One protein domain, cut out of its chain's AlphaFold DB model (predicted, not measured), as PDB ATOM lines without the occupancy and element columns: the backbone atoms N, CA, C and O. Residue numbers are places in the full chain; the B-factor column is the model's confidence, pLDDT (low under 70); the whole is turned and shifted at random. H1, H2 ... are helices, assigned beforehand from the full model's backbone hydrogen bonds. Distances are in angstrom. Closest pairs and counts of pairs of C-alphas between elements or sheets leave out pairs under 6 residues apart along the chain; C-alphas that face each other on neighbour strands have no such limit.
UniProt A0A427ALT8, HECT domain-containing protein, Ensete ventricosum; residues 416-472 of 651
ATOM      1  N   ASN A 416     -52.951  92.611 130.254       87.94
ATOM      2  CA  ASN A 416     -54.229  93.258 129.972       87.94
ATOM      3  C   ASN A 416     -54.540  93.124 128.477       87.94
ATOM      4  O   ASN A 416     -54.014  93.881 127.665       87.94
ATOM      5  N   SER A 417     -55.407  92.175 128.112       87.00
ATOM      6  CA  SER A 417     -55.750  91.908 126.708       87.00
ATOM      7  C   SER A 417     -56.267  93.145 125.970       87.00
ATOM      8  O   SER A 417     -55.780  93.446 124.891       87.00
ATOM      9  N   LYS A 418     -57.169  93.933 126.564       84.38
ATOM     10  CA  LYS A 418     -57.728  95.130 125.910       84.38
ATOM     11  C   LYS A 418     -56.683  96.230 125.689       84.38
ATOM     12  O   LYS A 418     -56.692  96.886 124.649       84.38
ATOM     13  N   LEU A 419     -55.780  96.445 126.649       84.94
ATOM     14  CA  LEU A 419     -54.684  97.412 126.518       84.94
ATOM     15  C   LEU A 419     -53.625  96.928 125.513       84.94
ATOM     16  O   LEU A 419     -53.077  97.732 124.758       84.94
ATOM     17  N   ASN A 420     -53.384  95.617 125.466       89.06
ATOM     18  CA  ASN A 420     -52.563  94.950 124.463       89.06
ATOM     19  C   ASN A 420     -53.150  95.137 123.053       89.06
ATOM     20  O   ASN A 420     -52.448  95.598 122.159       89.06
ATOM     21  N   ASP A 421     -54.446  94.878 122.876       87.81
ATOM     22  CA  ASP A 421     -55.166  95.068 121.613       87.81
ATOM     23  C   ASP A 421     -55.144  96.541 121.172       87.81
ATOM     24  O   ASP A 421     -54.879  96.832 120.006       87.81
ATOM     25  N   LYS A 422     -55.336  97.488 122.105       86.25
ATOM     26  CA  LYS A 422     -55.217  98.933 121.836       86.25
ATOM     27  C   LYS A 422     -53.806  99.311 121.373       86.25
ATOM     28  O   LYS A 422     -53.663 100.097 120.438       86.25
ATOM     29  N   LEU A 423     -52.765  98.746 121.992       87.88
ATOM     30  CA  LEU A 423     -51.378  98.959 121.572       87.88
ATOM     31  C   LEU A 423     -51.125  98.380 120.169       87.88
ATOM     32  O   LEU A 423     -50.558  99.068 119.321       87.88
ATOM     33  N   GLU A 424     -51.593  97.162 119.886       88.38
ATOM     34  CA  GLU A 424     -51.444  96.543 118.563       88.38
ATOM     35  C   GLU A 424     -52.208  97.291 117.461       88.38
ATOM     36  O   GLU A 424     -51.708  97.376 116.339       88.38
ATOM     37  N   GLN A 425     -53.369  97.879 117.766       87.38
ATOM     38  CA  GLN A 425     -54.105  98.757 116.848       87.38
ATOM     39  C   GLN A 425     -53.331 100.051 116.554       87.38
ATOM     40  O   GLN A 425     -53.151 100.404 115.392       87.38
ATOM     41  N   GLN A 426     -52.807 100.727 117.583       85.56
ATOM     42  CA  GLN A 426     -51.988 101.940 117.416       85.56
ATOM     43  C   GLN A 426     -50.697 101.673 116.626       85.56
ATOM     44  O   GLN A 426     -50.230 102.523 115.876       85.56
ATOM     45  N   MET A 427     -50.134 100.470 116.737       85.12
ATOM     46  CA  MET A 427     -48.968 100.046 115.958       85.12
ATOM     47  C   MET A 427     -49.284  99.700 114.495       85.12
ATOM     48  O   MET A 427     -48.360  99.615 113.688       85.12
ATOM     49  N   GLN A 428     -50.561  99.514 114.151       83.94
ATOM     50  CA  GLN A 428     -51.043  99.288 112.784       83.94
ATOM     51  C   GLN A 428     -51.536 100.575 112.099       83.94
ATOM     52  O   GLN A 428     -51.817 100.548 110.901       83.94
ATOM     53  N   ASP A 429     -51.614 101.702 112.819       83.56
ATOM     54  CA  ASP A 429     -52.006 102.999 112.262       83.56
ATOM     55  C   ASP A 429     -51.031 103.431 111.141       83.56
ATOM     56  O   ASP A 429     -49.827 103.586 111.392       83.56
ATOM     57  N   PRO A 430     -51.513 103.674 109.903       77.19
ATOM     58  CA  PRO A 430     -50.695 104.175 108.801       77.19
ATOM     59  C   PRO A 430     -49.886 105.439 109.127       77.19
ATOM     60  O   PRO A 430     -48.795 105.612 108.583       77.19
ATOM     61  N   LEU A 431     -50.377 106.317 110.004       77.62
ATOM     62  CA  LEU A 431     -49.706 107.557 110.397       77.62
ATOM     63  C   LEU A 431     -48.562 107.296 111.385       77.62
ATOM     64  O   LEU A 431     -47.488 107.888 111.242       77.62
ATOM     65  N   VAL A 432     -48.730 106.354 112.318       78.12
ATOM     66  CA  VAL A 432     -47.645 105.871 113.193       78.12
ATOM     67  C   VAL A 432     -46.591 105.129 112.364       78.12
ATOM     68  O   VAL A 432     -45.395 105.380 112.513       78.12
ATOM     69  N   LEU A 433     -47.014 104.289 111.413       77.06
ATOM     70  CA  LEU A 433     -46.123 103.573 110.493       77.06
ATOM     71  C   LEU A 433     -45.354 104.506 109.538       77.06
ATOM     72  O   LEU A 433     -44.214 104.198 109.185       77.06
ATOM     73  N   ALA A 434     -45.944 105.632 109.124       71.31
ATOM     74  CA  ALA A 434     -45.312 106.610 108.235       71.31
ATOM     75  C   ALA A 434     -44.383 107.596 108.964       71.31
ATOM     76  O   ALA A 434     -43.360 107.996 108.407       71.31
ATOM     77  N   THR A 435     -44.721 108.000 110.193       73.69
ATOM     78  CA  THR A 435     -43.928 108.975 110.969       73.69
ATOM     79  C   THR A 435     -42.888 108.330 111.886       73.69
ATOM     80  O   THR A 435     -41.890 108.968 112.212       73.69
ATOM     81  N   GLY A 436     -43.116 107.088 112.326       71.50
ATOM     82  CA  GLY A 436     -42.373 106.458 113.420       71.50
ATOM     83  C   GLY A 436     -42.708 107.024 114.809       71.50
ATOM     84  O   GLY A 436     -42.105 106.607 115.797       71.50
ATOM     85  N   CYS A 437     -43.654 107.965 114.905       72.94
ATOM     86  CA  CYS A 437     -44.036 108.623 116.148       72.94
ATOM     87  C   CYS A 437     -45.203 107.883 116.810       72.94
ATOM     88  O   CYS A 437     -46.341 107.961 116.358       72.94
ATOM     89  N   MET A 438     -44.911 107.189 117.906       79.56
ATOM     90  CA  MET A 438     -45.904 106.535 118.759       79.56
ATOM     91  C   MET A 438     -46.469 107.522 119.804       79.56
ATOM     92  O   MET A 438     -45.701 108.358 120.294       79.56
ATOM     93  N   PRO A 439     -47.749 107.418 120.219       80.81
ATOM     94  CA  PRO A 439     -48.271 108.165 121.361       80.81
ATOM     95  C   PRO A 439     -47.439 107.984 122.636       80.81
ATOM     96  O   PRO A 439     -46.893 106.914 122.922       80.81
ATOM     97  N   SER A 440     -47.368 109.048 123.437       77.56
ATOM     98  CA  SER A 440     -46.488 109.114 124.609       77.56
ATOM     99  C   SER A 440     -46.850 108.098 125.698       77.56
ATOM    100  O   SER A 440     -45.965 107.673 126.443       77.56
ATOM    101  N   TRP A 441     -48.122 107.692 125.794       81.44
ATOM    102  CA  TRP A 441     -48.586 106.702 126.767       81.44
ATOM    103  C   TRP A 441     -47.986 105.318 126.501       81.44
ATOM    104  O   TRP A 441     -47.591 104.644 127.451       81.44
ATOM    105  N   CYS A 442     -47.822 104.920 125.232       84.62
ATOM    106  CA  CYS A 442     -47.275 103.613 124.870       84.62
ATOM    107  C   CYS A 442     -45.851 103.456 125.416       84.62
ATOM    108  O   CYS A 442     -45.549 102.484 126.102       84.62
ATOM    109  N   GLY A 443     -44.990 104.455 125.181       82.81
ATOM    110  CA  GLY A 443     -43.612 104.451 125.677       82.81
ATOM    111  C   GLY A 443     -43.518 104.506 127.201       82.81
ATOM    112  O   GLY A 443     -42.660 103.847 127.784       82.81
ATOM    113  N   GLN A 444     -44.425 105.235 127.854       82.44
ATOM    114  CA  GLN A 444     -44.477 105.318 129.314       82.44
ATOM    115  C   GLN A 444     -44.907 103.996 129.958       82.44
ATOM    116  O   GLN A 444     -44.235 103.536 130.876       82.44
ATOM    117  N   LEU A 445     -45.971 103.349 129.468       83.62
ATOM    118  CA  LEU A 445     -46.415 102.061 130.010       83.62
ATOM    119  C   LEU A 445     -45.439 100.926 129.667       83.62
ATOM    120  O   LEU A 445     -45.173 100.088 130.523       83.62
ATOM    121  N   MET A 446     -44.831 100.937 128.476       85.88
ATOM    122  CA  MET A 446     -43.775  99.984 128.100       85.88
ATOM    123  C   MET A 446     -42.521 100.089 128.983       85.88
ATOM    124  O   MET A 446     -41.852  99.080 129.197       85.88
ATOM    125  N   ALA A 447     -42.202 101.279 129.504       82.38
ATOM    126  CA  ALA A 447     -41.092 101.481 130.437       82.38
ATOM    127  C   ALA A 447     -41.476 101.218 131.906       82.38
ATOM    128  O   ALA A 447     -40.650 100.733 132.677       82.38
ATOM    129  N   ALA A 448     -42.708 101.549 132.308       81.31
ATOM    130  CA  ALA A 448     -43.137 101.517 133.707       81.31
ATOM    131  C   ALA A 448     -43.787 100.189 134.139       81.31
ATOM    132  O   ALA A 448     -43.516  99.722 135.246       81.31
ATOM    133  N   CYS A 449     -44.615  99.591 133.274       85.56
ATOM    134  CA  CYS A 449     -45.408  98.385 133.543       85.56
ATOM    135  C   CYS A 449     -45.418  97.414 132.334       85.56
ATOM    136  O   CYS A 449     -46.488  97.086 131.813       85.56
ATOM    137  N   PRO A 450     -44.254  96.919 131.858       88.38
ATOM    138  CA  PRO A 450     -44.180  96.044 130.682       88.38
ATOM    139  C   PRO A 450     -44.924  94.706 130.843       88.38
ATOM    140  O   PRO A 450     -45.271  94.087 129.840       88.38
ATOM    141  N   PHE A 451     -45.191  94.251 132.070       88.62
ATOM    142  CA  PHE A 451     -45.957  93.027 132.342       88.62
ATOM    143  C   PHE A 451     -47.411  93.086 131.837       88.62
ATOM    144  O   PHE A 451     -47.988  92.044 131.545       88.62
ATOM    145  N   LEU A 452     -47.976  94.288 131.652       89.38
ATOM    146  CA  LEU A 452     -49.332  94.483 131.119       89.38
ATOM    147  C   LEU A 452     -49.487  94.031 129.659       89.38
ATOM    148  O   LEU A 452     -50.614  93.904 129.184       89.38
ATOM    149  N   PHE A 453     -48.378  93.807 128.948       90.94
ATOM    150  CA  PHE A 453     -48.350  93.527 127.515       90.94
ATOM    151  C   PHE A 453     -47.766  92.143 127.218       90.94
ATOM    152  O   PHE A 453     -46.756  91.725 127.805       90.94
ATOM    153  N   SER A 454     -48.365  91.458 126.241       91.88
ATOM    154  CA  SER A 454     -47.902  90.152 125.775       91.88
ATOM    155  C   SER A 454     -46.464  90.231 125.246       91.88
ATOM    156  O   SER A 454     -45.964  91.307 124.892       91.88
ATOM    157  N   PHE A 455     -45.759  89.097 125.197       90.25
ATOM    158  CA  PHE A 455     -44.404  89.077 124.640       90.25
ATOM    159  C   PHE A 455     -44.412  89.525 123.170       90.25
ATOM    160  O   PHE A 455     -43.562  90.308 122.752       90.25
ATOM    161  N   GLU A 456     -45.422  89.095 122.421       89.75
ATOM    162  CA  GLU A 456     -45.653  89.392 121.010       89.75
ATOM    163  C   GLU A 456     -45.852  90.895 120.786       89.75
ATOM    164  O   GLU A 456     -45.172  91.474 119.939       89.75
ATOM    165  N   ALA A 457     -46.719  91.549 121.568       90.81
ATOM    166  CA  ALA A 457     -46.945  92.991 121.469       90.81
ATOM    167  C   ALA A 457     -45.681  93.786 121.826       90.81
ATOM    168  O   ALA A 457     -45.284  94.688 121.083       90.81
ATOM    169  N   ARG A 458     -44.979  93.408 122.906       91.56
ATOM    170  CA  ARG A 458     -43.713  94.049 123.309       91.56
ATOM    171  C   ARG A 458     -42.609  93.885 122.266       91.56
ATOM    172  O   ARG A 458     -41.875  94.834 121.994       91.56
ATOM    173  N   TRP A 459     -42.510  92.707 121.656       87.56
ATOM    174  CA  TRP A 459     -41.573  92.407 120.576       87.56
ATOM    175  C   TRP A 459     -41.885  93.228 119.322       87.56
ATOM    176  O   TRP A 459     -41.021  93.957 118.832       87.56
ATOM    177  N   LYS A 460     -43.139  93.207 118.848       87.12
ATOM    178  CA  LYS A 460     -43.609  94.048 117.734       87.12
ATOM    179  C   LYS A 460     -43.295  95.535 118.004       87.12
ATOM    180  O   LYS A 460     -42.757  96.212 117.123       87.12
ATOM    181  N   TYR A 461     -43.565  96.029 119.217       89.06
ATOM    182  CA  TYR A 461     -43.316  97.417 119.633       89.06
ATOM    183  C   TYR A 461     -41.828  97.783 119.577       89.06
ATOM    184  O   TYR A 461     -41.456  98.826 119.030       89.06
ATOM    185  N   PHE A 462     -40.965  96.908 120.100       88.75
ATOM    186  CA  PHE A 462     -39.514  97.085 120.072       88.75
ATOM    187  C   PHE A 462     -38.988  97.215 118.634       88.75
ATOM    188  O   PHE A 462     -38.217  98.129 118.351       88.75
ATOM    189  N   TYR A 463     -39.451  96.385 117.693       85.12
ATOM    190  CA  TYR A 463     -39.045  96.499 116.282       85.12
ATOM    191  C   TYR A 463     -39.527  97.798 115.634       85.12
ATOM    192  O   TYR A 463     -38.756  98.452 114.929       85.12
ATOM    193  N   LEU A 464     -40.779  98.197 115.878       84.19
ATOM    194  CA  LEU A 464     -41.333  99.419 115.295       84.19
ATOM    195  C   LEU A 464     -40.594 100.669 115.792       84.19
ATOM    196  O   LEU A 464     -40.277 101.544 114.993       84.19
ATOM    197  N   THR A 465     -40.265 100.727 117.083       84.12
ATOM    198  CA  THR A 465     -39.582 101.882 117.690       84.12
ATOM    199  C   THR A 465     -38.071 101.923 117.442       84.12
ATOM    200  O   THR A 465     -37.512 103.013 117.362       84.12
ATOM    201  N   THR A 466     -37.394 100.778 117.281       83.88
ATOM    202  CA  THR A 466     -35.928 100.741 117.067       83.88
ATOM    203  C   THR A 466     -35.496 100.619 115.602       83.88
ATOM    204  O   THR A 466     -34.424 101.114 115.243       83.88
ATOM    205  N   PHE A 467     -36.305  99.994 114.740       78.56
ATOM    206  CA  PHE A 467     -35.966  99.750 113.328       78.56
ATOM    207  C   PHE A 467     -36.948 100.391 112.332       78.56
ATOM    208  O   PHE A 467     -36.552 100.679 111.199       78.56
ATOM    209  N   GLY A 468     -38.178 100.690 112.761       73.19
ATOM    210  CA  GLY A 468     -39.214 101.333 111.950       73.19
ATOM    211  C   GLY A 468     -40.118 100.353 111.191       73.19
ATOM    212  O   GLY A 468     -39.843  99.158 111.087       73.19
ATOM    213  N   SER A 469     -41.202 100.896 110.629       59.72
ATOM    214  CA  SER A 469     -42.279 100.171 109.925       59.72
ATOM    215  C   SER A 469     -41.786  99.084 108.950       59.72
ATOM    216  O   SER A 469     -42.223  97.933 109.017       59.72
ATOM    217  N   LEU A 470     -40.796  99.411 108.108       51.56
ATOM    218  CA  LEU A 470     -40.277  98.538 107.042       51.56
ATOM    219  C   LEU A 470     -39.669  97.204 107.528       51.56
ATOM    220  O   LEU A 470     -39.461  96.301 106.714       51.56
ATOM    221  N   SER A 471     -39.378  97.059 108.824       53.12
ATOM    222  CA  SER A 471     -38.813  95.829 109.393       53.12
ATOM    223  C   SER A 471     -39.858  94.813 109.870       53.12
ATOM    224  O   SER A 471     -39.536  93.629 109.926       53.12
ATOM    225  N   GLN A 472     -41.100  95.210 110.185       49.50
ATOM    226  CA  GLN A 472     -42.091  94.266 110.732       49.50
ATOM    227  C   GLN A 472     -42.633  93.271 109.691       49.50
ATOM    228  O   GLN A 472     -42.692  92.070 109.962       49.50
TER     229      GLN A 472
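Overview. This is residues 416 to 472 of the 651 residues of the protein "HECT domain-containing protein" of Ensete ventricosum (UniProt A0A427ALT8). The two longest helices, H1 and H4, run the same way roughly side by side, with H3 slanting past them as the third corner of a triangle. The short helices H2 and H5 sit at the end where H1 and H4 finish, and contacts between the helices are few. The printed part has 57 residues with five named helices, H1 to H5 in chain order, and no named strand: all helix. It is compact, with a radius of gyration of the C-alphas of 10.4 A, and elongated, spanning 27 by 17 by 16 A.

Along the chain. H1, residues 417 to 426, begins at C-alpha 417 (-55.750, 91.908, 126.708) and is 14.2 A long. H2, residues 430 to 435, is 8.6 A long, and H3, residues 440 to 448, 12.3 A. H4, residues 455 to 466, is 16.3 A long. H5, residues 469 to 472, is 6.0 A long and ends at C-alpha 472 (-42.091, 94.266, 110.732).

Arrangement. H1 and H4 only just touch, with 3 pairs of C-alphas within 8 A, at a shallow tilt of 26 degrees; H4 does so with residue 457 alone, and the closest C-alphas, of Glu 424 and Ala 457, are 6.4 A apart. H3 is close to H1 but not clearly touching, the closest C-alphas being those of Leu 423 and Cys 442, 7.0 A apart, at a steep tilt of 46 degrees, opposite ways. H5 touches residues 460 to 464 of H4, closest at the C-alphas of Tyr 463 and Gln 472, 6.7 A. H2 is close to H5 but not clearly touching, closest at the C-alphas of Leu 433 and Ser 469, 5.2 A. H3 and H5 are apart. In H1, H2, H3 and H4 every O i to N i+4 pair is within hydrogen-bond range; H5 is too short for such a pair.

Size, cuts and confidence. The C-alphas farthest apart, of Ala 434 and Phe 451, are 27.7 A apart. The printed part has no cut and no long link. Mean pLDDT of the printed part is 81.8; residues 469 to 472 are under 70.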